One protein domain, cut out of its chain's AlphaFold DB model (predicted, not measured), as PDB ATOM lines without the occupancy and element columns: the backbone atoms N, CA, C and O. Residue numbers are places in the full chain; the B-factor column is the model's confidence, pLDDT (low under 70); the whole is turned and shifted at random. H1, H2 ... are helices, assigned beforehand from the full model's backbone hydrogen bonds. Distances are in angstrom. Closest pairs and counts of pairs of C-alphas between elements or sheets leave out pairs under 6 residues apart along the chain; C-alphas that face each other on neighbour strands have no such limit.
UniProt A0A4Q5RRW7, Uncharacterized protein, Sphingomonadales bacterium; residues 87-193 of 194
ATOM      1  N   ALA A  87     199.336 276.552 124.669       89.12
ATOM      2  CA  ALA A  87     198.053 275.903 124.926       89.12
ATOM      3  C   ALA A  87     197.824 274.720 123.970       89.12
ATOM      4  O   ALA A  87     197.377 273.652 124.393       89.12
ATOM      5  N   LYS A  88     198.194 274.861 122.688       89.31
ATOM      6  CA  LYS A  88     198.173 273.738 121.732       89.31
ATOM      7  C   LYS A  88     199.163 272.637 122.108       89.31
ATOM      8  O   LYS A  88     198.853 271.462 121.914       89.31
ATOM      9  N   ALA A  89     200.337 272.996 122.622       91.00
ATOM     10  CA  ALA A  89     201.340 272.033 123.060       91.00
ATOM     11  C   ALA A  89     200.843 271.211 124.259       91.00
ATOM     12  O   ALA A  89     200.916 269.984 124.213       91.00
ATOM     13  N   ALA A  90     200.268 271.860 125.276       93.31
ATOM     14  CA  ALA A  90     199.682 271.190 126.437       93.31
ATOM     15  C   ALA A  90     198.501 270.283 126.051       93.31
ATOM     16  O   ALA A  90     198.472 269.105 126.411       93.31
ATOM     17  N   ALA A  91     197.584 270.782 125.212       90.38
ATOM     18  CA  ALA A  91     196.480 269.987 124.677       90.38
ATOM     19  C   ALA A  91     196.970 268.739 123.929       90.38
ATOM     20  O   ALA A  91     196.433 267.643 124.098       90.38
ATOM     21  N   PHE A  92     198.008 268.895 123.103       90.81
ATOM     22  CA  PHE A  92     198.621 267.786 122.386       90.81
ATOM     23  C   PHE A  92     199.246 266.765 123.346       90.81
ATOM     24  O   PHE A  92     199.005 265.570 123.180       90.81
ATOM     25  N   ARG A  93     200.003 267.212 124.360       95.06
ATOM     26  CA  ARG A  93     200.613 266.322 125.361       95.06
ATOM     27  C   ARG A  93     199.558 265.517 126.120       95.06
ATOM     28  O   ARG A  93     199.706 264.301 126.212       95.06
ATOM     29  N   LEU A  94     198.459 266.142 126.550       91.19
ATOM     30  CA  LEU A  94     197.342 265.438 127.192       91.19
ATOM     31  C   LEU A  94     196.737 264.358 126.282       91.19
ATOM     32  O   LEU A  94     196.544 263.221 126.709       91.19
ATOM     33  N   LEU A  95     196.456 264.684 125.015       88.75
ATOM     34  CA  LEU A  95     195.895 263.712 124.071       88.75
ATOM     35  C   LEU A  95     196.843 262.530 123.830       88.75
ATOM     36  O   LEU A  95     196.386 261.390 123.765       88.75
ATOM     37  N   VAL A  96     198.151 262.783 123.718       91.38
ATOM     38  CA  VAL A  96     199.156 261.722 123.558       91.38
ATOM     39  C   VAL A  96     199.256 260.855 124.813       91.38
ATOM     40  O   VAL A  96     199.291 259.635 124.667       91.38
ATOM     41  N   ARG A  97     199.237 261.437 126.023       92.00
ATOM     42  CA  ARG A  97     199.170 260.664 127.279       92.00
ATOM     43  C   ARG A  97     197.959 259.733 127.276       92.00
ATOM     44  O   ARG A  97     198.126 258.522 127.386       92.00
ATOM     45  N   ASN A  98     196.773 260.275 126.994       85.94
ATOM     46  CA  ASN A  98     195.533 259.501 126.926       85.94
ATOM     47  C   ASN A  98     195.592 258.376 125.882       85.94
ATOM     48  O   ASN A  98     195.086 257.287 126.134       85.94
ATOM     49  N   LEU A  99     196.211 258.612 124.719       85.81
ATOM     50  CA  LEU A  99     196.411 257.572 123.706       85.81
ATOM     51  C   LEU A  99     197.312 256.447 124.221       85.81
ATOM     52  O   LEU A  99     196.987 255.274 124.065       85.81
ATOM     53  N   ILE A 100     198.447 256.805 124.821       86.88
ATOM     54  CA  ILE A 100     199.438 255.846 125.312       86.88
ATOM     55  C   ILE A 100     198.872 255.024 126.473       86.88
ATOM     56  O   ILE A 100     199.135 253.822 126.554       86.88
ATOM     57  N   ASP A 101     198.076 255.643 127.341       83.50
ATOM     58  CA  ASP A 101     197.392 254.959 128.437       83.50
ATOM     59  C   ASP A 101     196.276 254.044 127.928       83.50
ATOM     60  O   ASP A 101     196.213 252.887 128.344       83.50
ATOM     61  N   ALA A 102     195.482 254.485 126.944       79.06
ATOM     62  CA  ALA A 102     194.475 253.647 126.285       79.06
ATOM     63  C   ALA A 102     195.072 252.368 125.678       79.06
ATOM     64  O   ALA A 102     194.427 251.322 125.650       79.06
ATOM     65  N   MET A 103     196.305 252.463 125.176       79.94
ATOM     66  CA  MET A 103     196.994 251.357 124.514       79.94
ATOM     67  C   MET A 103     197.698 250.393 125.464       79.94
ATOM     68  O   MET A 103     198.118 249.313 125.057       79.94
ATOM     69  N   THR A 104     197.859 250.770 126.729       77.62
ATOM     70  CA  THR A 104     198.520 249.930 127.732       77.62
ATOM     71  C   THR A 104     197.590 249.750 128.929       77.62
ATOM     72  O   THR A 104     197.882 250.263 130.014       77.62
ATOM     73  N   PRO A 105     196.456 249.047 128.756       71.38
ATOM     74  CA  PRO A 105     195.527 248.835 129.854       71.38
ATOM     75  C   PRO A 105     196.233 248.080 130.987       71.38
ATOM     76  O   PRO A 105     196.811 247.015 130.769       71.38
ATOM     77  N   LEU A 106     196.184 248.631 132.205       71.06
ATOM     78  CA  LEU A 106     196.777 247.999 133.391       71.06
ATOM     79  C   LEU A 106     196.041 246.701 133.772       71.06
ATOM     80  O   LEU A 106     196.649 245.785 134.322       71.06
ATOM     81  N   CYS A 107     194.754 246.606 133.427       67.69
ATOM     82  CA  CYS A 107     193.922 245.417 133.564       67.69
ATOM     83  C   CYS A 107     193.194 245.177 132.228       67.69
ATOM     84  O   CYS A 107     192.512 246.071 131.736       67.69
ATOM     85  N   GLY A 108     193.311 243.991 131.620       62.09
ATOM     86  CA  GLY A 108     192.605 243.694 130.368       62.09
ATOM     87  C   GLY A 108     192.722 242.237 129.900       62.09
ATOM     88  O   GLY A 108     193.690 241.551 130.246       62.09
ATOM     89  N   PRO A 109     191.745 241.725 129.122       59.12
ATOM     90  CA  PRO A 109     191.765 240.354 128.626       59.12
ATOM     91  C   PRO A 109     192.818 240.164 127.518       59.12
ATOM     92  O   PRO A 109     193.026 241.066 126.707       59.12
ATOM     93  N   PRO A 110     193.406 238.960 127.361       59.66
ATOM     94  CA  PRO A 110     194.478 238.709 126.395       59.66
ATOM     95  C   PRO A 110     194.171 239.067 124.931       59.66
ATOM     96  O   PRO A 110     195.071 239.401 124.165       59.66
ATOM     97  N   ARG A 111     192.894 239.012 124.525       56.06
ATOM     98  CA  ARG A 111     192.453 239.398 123.172       56.06
ATOM     99  C   ARG A 111     192.588 240.896 122.892       56.06
ATOM    100  O   ARG A 111     192.718 241.257 121.728       56.06
ATOM    101  N   ALA A 112     192.602 241.742 123.923       59.59
ATOM    102  CA  ALA A 112     192.875 243.164 123.759       59.59
ATOM    103  C   ALA A 112     194.303 243.398 123.233       59.59
ATOM    104  O   ALA A 112     194.492 244.272 122.398       59.59
ATOM    105  N   TYR A 113     195.286 242.561 123.601       63.91
ATOM    106  CA  TYR A 113     196.683 242.729 123.166       63.91
ATOM    107  C   TYR A 113     196.891 242.567 121.650       63.91
ATOM    108  O   TYR A 113     197.763 243.220 121.080       63.91
ATOM    109  N   ALA A 114     196.087 241.737 120.975       65.31
ATOM    110  CA  ALA A 114     196.158 241.613 119.516       65.31
ATOM    111  C   ALA A 114     195.699 242.905 118.817       65.31
ATOM    112  O   ALA A 114     196.348 243.359 117.880       65.31
ATOM    113  N   LEU A 115     194.632 243.535 119.323       65.31
ATOM    114  CA  LEU A 115     194.144 244.833 118.840       65.31
ATOM    115  C   LEU A 115     195.133 245.967 119.157       65.31
ATOM    116  O   LEU A 115     195.294 246.890 118.361       65.31
ATOM    117  N   MET A 116     195.864 245.865 120.273       71.50
ATOM    118  CA  MET A 116     196.927 246.821 120.602       71.50
ATOM    119  C   MET A 116     198.066 246.811 119.581       71.50
ATOM    120  O   MET A 116     198.635 247.862 119.318       71.50
ATOM    121  N   THR A 117     198.348 245.682 118.922       75.94
ATOM    122  CA  THR A 117     199.431 245.606 117.921       75.94
ATOM    123  C   THR A 117     199.160 246.496 116.694       75.94
ATOM    124  O   THR A 117     200.077 247.096 116.121       75.94
ATOM    125  N   GLU A 118     197.895 246.618 116.276       74.69
ATOM    126  CA  GLU A 118     197.510 247.517 115.179       74.69
ATOM    127  C   GLU A 118     197.609 248.989 115.601       74.69
ATOM    128  O   GLU A 118     198.135 249.818 114.851       74.69
ATOM    129  N   LEU A 119     197.178 249.304 116.826       77.31
ATOM    130  CA  LEU A 119     197.304 250.642 117.405       77.31
ATOM    131  C   LEU A 119     198.773 251.044 117.614       77.31
ATOM    132  O   LEU A 119     199.137 252.175 117.295       77.31
ATOM    133  N   ASP A 120     199.636 250.120 118.039       83.31
ATOM    134  CA  ASP A 120     201.086 250.322 118.153       83.31
ATOM    135  C   ASP A 120     201.691 250.740 116.813       83.31
ATOM    136  O   ASP A 120     202.486 251.682 116.737       83.31
ATOM    137  N   SER A 121     201.263 250.091 115.729       84.62
ATOM    138  CA  SER A 121     201.705 250.432 114.377       84.62
ATOM    139  C   SER A 121     201.248 251.835 113.958       84.62
ATOM    140  O   SER A 121     201.996 252.565 113.305       84.62
ATOM    141  N   GLU A 122     200.037 252.245 114.334       83.50
ATOM    142  CA  GLU A 122     199.536 253.599 114.074       83.50
ATOM    143  C   GLU A 122     200.237 254.671 114.913       83.50
ATOM    144  O   GLU A 122     200.514 255.765 114.409       83.50
ATOM    145  N   VAL A 123     200.583 254.364 116.164       87.31
ATOM    146  CA  VAL A 123     201.376 255.258 117.013       87.31
ATOM    147  C   VAL A 123     202.802 255.387 116.508       87.31
ATOM    148  O   VAL A 123     203.326 256.500 116.474       87.31
ATOM    149  N   ALA A 124     203.409 254.299 116.033       89.19
ATOM    150  CA  ALA A 124     204.700 254.352 115.358       89.19
ATOM    151  C   ALA A 124     204.630 255.253 114.113       89.19
ATOM    152  O   ALA A 124     205.412 256.194 113.987       89.19
ATOM    153  N   ARG A 125     203.614 255.073 113.254       88.00
ATOM    154  CA  ARG A 125     203.383 255.953 112.093       88.00
ATOM    155  C   ARG A 125     203.175 257.414 112.492       88.00
ATOM    156  O   ARG A 125     203.641 258.318 111.797       88.00
ATOM    157  N   LEU A 126     202.444 257.675 113.575       86.06
ATOM    158  CA  LEU A 126     202.271 259.025 114.104       86.06
ATOM    159  C   LEU A 126     203.615 259.615 114.533       86.06
ATOM    160  O   LEU A 126     203.934 260.722 114.110       86.06
ATOM    161  N   ARG A 127     204.413 258.873 115.305       90.75
ATOM    162  CA  ARG A 127     205.753 259.289 115.732       90.75
ATOM    163  C   ARG A 127     206.640 259.643 114.543       90.75
ATOM    164  O   ARG A 127     207.247 260.711 114.551       90.75
ATOM    165  N   ASP A 128     206.647 258.811 113.506       90.81
ATOM    166  CA  ASP A 128     207.437 259.046 112.294       90.81
ATOM    167  C   ASP A 128     207.019 260.335 111.577       90.81
ATOM    168  O   ASP A 128     207.866 261.140 111.193       90.81
ATOM    169  N   ARG A 129     205.707 260.587 111.451       88.56
ATOM    170  CA  ARG A 129     205.193 261.838 110.862       88.56
ATOM    171  C   ARG A 129     205.573 263.070 111.677       88.56
ATOM    172  O   ARG A 129     205.763 264.140 111.106       88.56
ATOM    173  N   LEU A 130     205.650 262.936 112.997       88.88
ATOM    174  CA  LEU A 130     205.989 264.041 113.887       88.88
ATOM    175  C   LEU A 130     207.491 264.303 113.952       88.88
ATOM    176  O   LEU A 130     207.857 265.405 114.344       88.88
ATOM    177  N   ALA A 131     208.344 263.348 113.564       89.81
ATOM    178  CA  ALA A 131     209.794 263.390 113.771       89.81
ATOM    179  C   ALA A 131     210.481 264.652 113.212       89.81
ATOM    180  O   ALA A 131     211.488 265.097 113.760       89.81
ATOM    181  N   SER A 132     209.935 265.243 112.147       86.00
ATOM    182  CA  SER A 132     210.436 266.475 111.521       86.00
ATOM    183  C   SER A 132     209.717 267.753 111.973       86.00
ATOM    184  O   SER A 132     209.962 268.823 111.420       86.00
ATOM    185  N   THR A 133     208.826 267.658 112.960       87.31
ATOM    186  CA  THR A 133     207.987 268.760 113.442       87.31
ATOM    187  C   THR A 133     208.353 269.159 114.868       87.31
ATOM    188  O   THR A 133     208.892 268.366 115.643       87.31
ATOM    189  N   ASP A 134     207.946 270.362 115.267       87.38
ATOM    190  CA  ASP A 134     208.090 270.837 116.645       87.38
ATOM    191  C   ASP A 134     207.240 270.057 117.668       87.38
ATOM    192  O   ASP A 134     207.401 270.252 118.871       87.38
ATOM    193  N   PHE A 135     206.362 269.152 117.217       87.44
ATOM    194  CA  PHE A 135     205.580 268.260 118.077       87.44
ATOM    195  C   PHE A 135     206.321 266.979 118.463       87.44
ATOM    196  O   PHE A 135     205.888 266.306 119.397       87.44
ATOM    197  N   ALA A 136     207.452 266.650 117.822       91.06
ATOM    198  CA  ALA A 136     208.257 265.482 118.193       91.06
ATOM    199  C   ALA A 136     208.674 265.517 119.671       91.06
ATOM    200  O   ALA A 136     208.595 264.512 120.374       91.06
ATOM    201  N   VAL A 137     209.090 266.695 120.152       91.06
ATOM    202  CA  VAL A 137     209.514 266.872 121.546       91.06
ATOM    203  C   VAL A 137     208.341 266.712 122.514       91.06
ATOM    204  O   VAL A 137     208.486 266.055 123.538       91.06
ATOM    205  N   HIS A 138     207.164 267.238 122.166       92.94
ATOM    206  CA  HIS A 138     205.958 267.133 122.990       92.94
ATOM    207  C   HIS A 138     205.442 265.699 123.054       92.94
ATOM    208  O   HIS A 138     205.031 265.249 124.118       92.94
ATOM    209  N   PHE A 139     205.530 264.959 121.947       92.81
ATOM    210  CA  PHE A 139     205.214 263.536 121.927       92.81
ATOM    211  C   PHE A 139     206.130 262.758 122.882       92.81
ATOM    212  O   PHE A 139     205.646 261.967 123.684       92.81
ATOM    213  N   ALA A 140     207.444 263.012 122.833       92.81
ATOM    214  CA  ALA A 140     208.411 262.338 123.699       92.81
ATOM    215  C   ALA A 140     208.203 262.659 125.192       92.81
ATOM    216  O   ALA A 140     208.341 261.768 126.028       92.81
ATOM    217  N   VAL A 141     207.848 263.907 125.525       92.88
ATOM    218  CA  VAL A 141     207.489 264.304 126.899       92.88
ATOM    219  C   VAL A 141     206.249 263.540 127.362       92.88
ATOM    220  O   VAL A 141     206.308 262.847 128.372       92.88
ATOM    221  N   ALA A 142     205.164 263.575 126.585       94.38
ATOM    222  CA  ALA A 142     203.924 262.884 126.933       94.38
ATOM    223  C   ALA A 142     204.106 261.360 127.076       94.38
ATOM    224  O   ALA A 142     203.528 260.746 127.970       94.38
ATOM    225  N   GLU A 143     204.941 260.739 126.239       93.81
ATOM    226  CA  GLU A 143     205.283 259.319 126.367       93.81
ATOM    227  C   GLU A 143     206.039 259.009 127.667       93.81
ATOM    228  O   GLU A 143     205.734 258.022 128.345       93.81
ATOM    229  N   ALA A 144     207.015 259.845 128.029       92.44
ATOM    230  CA  ALA A 144     207.758 259.694 129.275       92.44
ATOM    231  C   ALA A 144     206.859 259.887 130.509       92.44
ATOM    232  O   ALA A 144     206.987 259.132 131.480       92.44
ATOM    233  N   ASP A 145     205.923 260.836 130.450       92.19
ATOM    234  CA  ASP A 145     204.948 261.091 131.511       92.19
ATOM    235  C   ASP A 145     204.011 259.897 131.703       92.19
ATOM    236  O   ASP A 145     203.905 259.381 132.814       92.19
ATOM    237  N   ALA A 146     203.399 259.394 130.625       89.50
ATOM    238  CA  ALA A 146     202.506 258.234 130.684       89.50
ATOM    239  C   ALA A 146     203.227 256.999 131.256       89.50
ATOM    240  O   ALA A 146     202.708 256.273 132.105       89.50
ATOM    241  N   LYS A 147     204.487 256.776 130.860       88.69
ATOM    242  CA  LYS A 147     205.310 255.701 131.432       88.69
ATOM    243  C   LYS A 147     205.555 255.891 132.933       88.69
ATOM    244  O   LYS A 147     205.453 254.919 133.682       88.69
ATOM    245  N   THR A 148     205.888 257.105 133.360       86.56
ATOM    246  CA  THR A 148     206.131 257.426 134.774       86.56
ATOM    247  C   THR A 148     204.863 257.241 135.601       86.56
ATOM    248  O   THR A 148     204.906 256.533 136.607       86.56
ATOM    249  N   LEU A 149     203.729 257.774 135.139       84.75
ATOM    250  CA  LEU A 149     202.433 257.649 135.807       84.75
ATOM    251  C   LEU A 149     202.068 256.177 136.040       84.75
ATOM    252  O   LEU A 149     201.744 255.772 137.158       84.75
ATOM    253  N   ARG A 150     202.240 255.334 135.017       80.19
ATOM    254  CA  ARG A 150     202.007 253.887 135.138       80.19
ATOM    255  C   ARG A 150     202.951 253.203 136.119       80.19
ATOM    256  O   ARG A 150     202.526 252.293 136.814       80.19
ATOM    257  N   SER A 151     204.210 253.635 136.203       79.88
ATOM    258  CA  SER A 151     205.169 253.056 137.156       79.88
ATOM    259  C   SER A 151     204.831 253.349 138.621       79.88
ATOM    260  O   SER A 151     205.261 252.615 139.505       79.88
ATOM    261  N   GLN A 152     204.068 254.416 138.869       75.88
ATOM    262  CA  GLN A 152     203.623 254.827 140.201       75.88
ATOM    263  C   GLN A 152     202.237 254.271 140.547       75.88
ATOM    264  O   GLN A 152     201.869 254.191 141.717       75.88
ATOM    265  N   THR A 153     201.467 253.874 139.536       73.88
ATOM    266  CA  THR A 153     200.127 253.328 139.724       73.88
ATOM    267  C   THR A 153     200.207 251.876 140.186       73.88
ATOM    268  O   THR A 153     200.667 251.000 139.458       73.88
ATOM    269  N   THR A 154     199.710 251.600 141.393       58.78
ATOM    270  CA  THR A 154     199.417 250.224 141.816       58.78
ATOM    271  C   THR A 154     198.023 249.867 141.309       58.78
ATOM    272  O   THR A 154     197.037 250.440 141.761       58.78
ATOM    273  N   ALA A 155     197.938 248.959 140.336       59.69
ATOM    274  CA  ALA A 155     196.664 248.504 139.792       59.69
ATOM    275  C   ALA A 155     196.151 247.288 140.573       59.69
ATOM    276  O   ALA A 155     196.656 246.175 140.416       59.69
ATOM    277  N   GLU A 156     195.130 247.490 141.403       50.12
ATOM    278  CA  GLU A 156     194.357 246.393 141.983       50.12
ATOM    279  C   GLU A 156     193.289 245.953 140.973       50.12
ATOM    280  O   GLU A 156     192.214 246.543 140.871       50.12
ATOM    281  N   CYS A 157     193.590 244.923 140.179       59.53
ATOM    282  CA  CYS A 157     192.602 244.339 139.274       59.53
ATOM    283  C   CYS A 157     191.620 243.480 140.093       59.53
ATOM    284  O   CYS A 157     191.880 242.305 140.345       59.53
ATOM    285  N   ALA A 158     190.515 244.079 140.541       44.84
ATOM    286  CA  ALA A 158     189.508 243.402 141.366       44.84
ATOM    287  C   ALA A 158     188.658 242.378 140.582       44.84
ATOM    288  O   ALA A 158     188.141 241.427 141.161       44.84
ATOM    289  N   ASP A 159     188.528 242.568 139.270       54.16
ATOM    290  CA  ASP A 159     187.751 241.744 138.342       54.16
ATOM    291  C   ASP A 159     188.210 242.158 136.928       54.16
ATOM    292  O   ASP A 159     188.380 243.363 136.709       54.16
ATOM    293  N   PRO A 160     188.491 241.264 135.958       51.41
ATOM    294  CA  PRO A 160     188.631 241.682 134.564       51.41
ATOM    295  C   PRO A 160     187.315 242.352 134.149       51.41
ATOM    296  O   PRO A 160     186.320 241.673 133.915       51.41
ATOM    297  N   GLY A 161     187.301 243.687 134.165       52.28
ATOM    298  CA  GLY A 161     186.084 244.490 134.128       52.28
ATOM    299  C   GLY A 161     185.152 244.165 132.961       52.28
ATOM    300  O   GLY A 161     185.539 243.572 131.956       52.28
ATOM    301  N   SER A 162     183.910 244.639 133.069       55.47
ATOM    302  CA  SER A 162     182.847 244.543 132.054       55.47
ATOM    303  C   SER A 162     183.176 245.184 130.696       55.47
ATOM    304  O   SER A 162     182.323 245.216 129.808       55.47
ATOM    305  N   GLU A 163     184.375 245.739 130.528       58.56
ATOM    306  CA  GLU A 163     184.835 246.308 129.272       58.56
ATOM    307  C   GLU A 163     185.116 245.200 128.259       58.56
ATOM    308  O   GLU A 163     185.977 244.333 128.424       58.56
ATOM    309  N   THR A 164     184.362 245.228 127.169       66.12
ATOM    310  CA  THR A 164     184.588 244.318 126.053       66.12
ATOM    311  C   THR A 164     185.770 244.810 125.211       66.12
ATOM    312  O   THR A 164     185.998 246.022 125.131       66.12
ATOM    313  N   PRO A 165     186.490 243.920 124.500       66.38
ATOM    314  CA  PRO A 165     187.534 244.327 123.555       66.38
ATOM    315  C   PRO A 165     187.083 245.414 122.565       66.38
ATOM    316  O   PRO A 165     187.852 246.315 122.253       66.38
ATOM    317  N   GLN A 166     185.817 245.379 122.137       68.06
ATOM    318  CA  GLN A 166     185.224 246.374 121.240       68.06
ATOM    319  C   GLN A 166     185.146 247.774 121.866       68.06
ATOM    320  O   GLN A 166     185.250 248.770 121.157       68.06
ATOM    321  N   THR A 167     184.952 247.862 123.184       67.19
ATOM    322  CA  THR A 167     184.868 249.146 123.898       67.19
ATOM    323  C   THR A 167     186.247 249.801 123.972       67.19
ATOM    324  O   THR A 167     186.387 250.986 123.668       67.19
ATOM    325  N   VAL A 168     187.275 249.003 124.273       63.03
ATOM    326  CA  VAL A 168     188.680 249.438 124.281       63.03
ATOM    327  C   VAL A 168     189.126 249.869 122.878       63.03
ATOM    328  O   VAL A 168     189.725 250.930 122.712       63.03
ATOM    329  N   GLU A 169     188.776 249.092 121.850       66.69
ATOM    330  CA  GLU A 169     189.068 249.418 120.449       66.69
ATOM    331  C   GLU A 169     188.403 250.730 120.017       66.69
ATOM    332  O   GLU A 169     189.068 251.618 119.481       66.69
ATOM    333  N   ALA A 170     187.103 250.891 120.285       69.19
ATOM    334  CA  ALA A 170     186.367 252.098 119.925       69.19
ATOM    335  C   ALA A 170     186.968 253.351 120.581       69.19
ATOM    336  O   ALA A 170     187.072 254.396 119.929       69.19
ATOM    337  N   PHE A 171     187.405 253.243 121.839       70.31
ATOM    338  CA  PHE A 171     188.098 254.323 122.530       70.31
ATOM    339  C   PHE A 171     189.455 254.633 121.882       70.31
ATOM    340  O   PHE A 171     189.678 255.772 121.468       70.31
ATOM    341  N   GLY A 172     190.318 253.628 121.697       66.44
ATOM    342  CA  GLY A 172     191.635 253.797 121.073       66.44
ATOM    343  C   GLY A 172     191.554 254.405 119.668       66.44
ATOM    344  O   GLY A 172     192.247 255.379 119.362       66.44
ATOM    345  N   VAL A 173     190.634 253.916 118.830       72.81
ATOM    346  CA  VAL A 173     190.380 254.452 117.482       72.81
ATOM    347  C   VAL A 173     189.857 255.891 117.532       72.81
ATOM    348  O   VAL A 173     190.262 256.722 116.714       72.81
ATOM    349  N   SER A 174     188.968 256.216 118.475       72.88
ATOM    350  CA  SER A 174     188.438 257.575 118.650       72.88
ATOM    351  C   SER A 174     189.537 258.572 119.034       72.88
ATOM    352  O   SER A 174     189.652 259.648 118.429       72.88
ATOM    353  N   VAL A 175     190.399 258.196 119.984       71.12
ATOM    354  CA  VAL A 175     191.542 259.015 120.409       71.12
ATOM    355  C   VAL A 175     192.532 259.181 119.256       71.12
ATOM    356  O   VAL A 175     192.907 260.309 118.929       71.12
ATOM    357  N   LEU A 176     192.886 258.093 118.562       71.31
ATOM    358  CA  LEU A 176     193.788 258.137 117.413       71.31
ATOM    359  C   LEU A 176     193.252 259.052 116.304       71.31
ATOM    360  O   LEU A 176     193.988 259.896 115.794       71.31
ATOM    361  N   ARG A 177     191.962 258.948 115.960       77.44
ATOM    362  CA  ARG A 177     191.319 259.814 114.957       77.44
ATOM    363  C   ARG A 177     191.337 261.278 115.381       77.44
ATOM    364  O   ARG A 177     191.572 262.156 114.545       77.44
ATOM    365  N   THR A 178     191.103 261.550 116.662       74.88
ATOM    366  CA  THR A 178     191.178 262.905 117.221       74.88
ATOM    367  C   THR A 178     192.586 263.462 117.053       74.88
ATOM    368  O   THR A 178     192.749 264.552 116.506       74.88
ATOM    369  N   ILE A 179     193.610 262.688 117.410       70.56
ATOM    370  CA  ILE A 179     195.013 263.091 117.277       70.56
ATOM    371  C   ILE A 179     195.404 263.282 115.817       70.56
ATOM    372  O   ILE A 179     196.015 264.295 115.489       70.56
ATOM    373  N   GLN A 180     195.026 262.370 114.921       74.44
ATOM    374  CA  GLN A 180     195.264 262.511 113.482       74.44
ATOM    375  C   GLN A 180     194.602 263.778 112.926       74.44
ATOM    376  O   GLN A 180     195.243 264.536 112.202       74.44
ATOM    377  N   THR A 181     193.354 264.055 113.311       77.25
ATOM    378  CA  THR A 181     192.617 265.252 112.879       77.25
ATOM    379  C   THR A 181     193.283 266.529 113.381       77.25
ATOM    380  O   THR A 181     193.469 267.472 112.613       77.25
ATOM    381  N   GLN A 182     193.658 266.576 114.661       70.94
ATOM    382  CA  GLN A 182     194.326 267.745 115.234       70.94
ATOM    383  C   GLN A 182     195.723 267.928 114.640       70.94
ATOM    384  O   GLN A 182     196.068 269.034 114.236       70.94
ATOM    385  N   SER A 183     196.485 266.846 114.472       64.62
ATOM    386  CA  SER A 183     197.818 266.875 113.856       64.62
ATOM    387  C   SER A 183     197.757 267.346 112.401       64.62
ATOM    388  O   SER A 183     198.599 268.131 111.983       64.62
ATOM    389  N   ALA A 184     196.739 266.935 111.636       73.31
ATOM    390  CA  ALA A 184     196.527 267.407 110.269       73.31
ATOM    391  C   ALA A 184     196.173 268.903 110.221       73.31
ATOM    392  O   ALA A 184     196.727 269.634 109.403       73.31
ATOM    393  N   LYS A 185     195.301 269.382 111.121       71.94
ATOM    394  CA  LYS A 185     194.975 270.815 111.240       71.94
ATOM    395  C   LYS A 185     196.202 271.648 111.602       71.94
ATOM    396  O   LYS A 185     196.413 272.719 111.044       71.94
ATOM    397  N   ILE A 186     197.012 271.138 112.520       59.50
ATOM    398  CA  ILE A 186     198.256 271.758 112.964       59.50
ATOM    399  C   ILE A 186     199.286 271.791 111.828       59.50
ATOM    400  O   ILE A 186     199.860 272.842 111.565       59.50
ATOM    401  N   ALA A 187     199.485 270.677 111.119       64.62
ATOM    402  CA  ALA A 187     200.397 270.606 109.979       64.62
ATOM    403  C   ALA A 187     199.963 271.546 108.842       64.62
ATOM    404  O   ALA A 187     200.800 272.214 108.241       64.62
ATOM    405  N   ALA A 188     198.654 271.652 108.587       68.62
ATOM    406  CA  ALA A 188     198.104 272.595 107.619       68.62
ATOM    407  C   ALA A 188     198.321 274.058 108.041       68.62
ATOM    408  O   ALA A 188     198.681 274.879 107.201       68.62
ATOM    409  N   ALA A 189     198.154 274.384 109.329       58.66
ATOM    410  CA  ALA A 189     198.439 275.720 109.853       58.66
ATOM    411  C   ALA A 189     199.930 276.080 109.721       58.66
ATOM    412  O   ALA A 189     200.257 277.158 109.234       58.66
ATOM    413  N   ALA A 190     200.827 275.142 110.047       55.59
ATOM    414  CA  ALA A 190     202.270 275.328 109.908       55.59
ATOM    415  C   ALA A 190     202.701 275.514 108.439       55.59
ATOM    416  O   ALA A 190     203.525 276.373 108.137       55.59
ATOM    417  N   ALA A 191     202.113 274.754 107.507       60.81
ATOM    418  CA  ALA A 191     202.369 274.909 106.072       60.81
ATOM    419  C   ALA A 191     201.838 276.240 105.504       60.81
ATOM    420  O   ALA A 191     202.356 276.728 104.502       60.81
ATOM    421  N   ALA A 192     200.826 276.832 106.144       65.56
ATOM    422  CA  ALA A 192     200.266 278.127 105.769       65.56
ATOM    423  C   ALA A 192     201.071 279.329 106.306       65.56
ATOM    424  O   ALA A 192     200.730 280.466 105.980       65.56
ATOM    425  N   GLY A 193     202.129 279.101 107.098       47.75
ATOM    426  CA  GLY A 193     202.957 280.168 107.670       47.75
ATOM    427  C   GLY A 193     202.251 281.007 108.740       47.75
ATOM    428  O   GLY A 193     202.605 282.173 108.912       47.75
TER     429      GLY A 193
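Overview. This is residues 87 to 193 of the 194 residues of an uncharacterized protein of Sphingomonadales bacterium (UniProt A0A4Q5RRW7). Four helices pack as an elongated group, with H2 and H4 side by side, nearly parallel, and H1 between H4 and H3. H1 crosses H3 near their middles, H3 folds back from the end of H2, and a long loop returns from H3 to H4. The printed part has 107 residues, with four named helices in the order H1, H2, H3, H4 and no named strand, and its class is all helix. It is compact, with a radius of gyration of the C-alphas of 14.9 A, and spans 51 by 27 by 20 A.

Along the chain. H1, residues 87 to 102, begins at C-alpha 87 (198.053, 275.903, 124.926). H2, residues 110 to 130, is 30.5 A long, with a kink of 30 degrees near residue 118. H3, residues 135 to 152, is 26.0 A long. H4, residues 165 to 191, is 38.2 A long and ends at C-alpha 191 (202.369, 274.909, 106.072).

Arrangement. H1 and H3 touch, their closest C-alphas those of Arg 93 and Ala 142, 5.0 A apart, at a steep tilt of 47 degrees, the same way. H1 touches residues 168 to 179 of H4 alone, closest at the C-alphas of Ala 102 and Gly 172, 5.9 A, at a shallow tilt of 26 degrees, opposite ways. H1 and H2 are near each other, with 8 pairs of C-alphas within 10 A. H2 and H3 form a helical hairpin and only just touch, with 3 pairs of C-alphas within 8 A; the closest are those of Leu 130 and Ala 136, 5.1 A. H2 and H4 touch, closest at the C-alphas of Ala 112 and Pro 165, 5.5 A, at a shallow tilt of 3 degrees, the same way. H3 and H4 are apart. Helix packing is mostly aligned, with 3 of 4 touching pairs at a shallow tilt. Every O i to N i+4 pair is within hydrogen-bond range in H1, H3 and H4; in H2 14 of 17 are.

Size, cuts and confidence. The two C-alphas farthest apart, of Ala 158 and Gly 193, are 51.7 A apart. The printed part has no cut; the link from H3 to H4, residues 153 to 164, is long. Mean pLDDT of the printed part is 76.1, and it is under 70 at residues 107 to 115, 154 to 170, 172, 183 and 186 to 193.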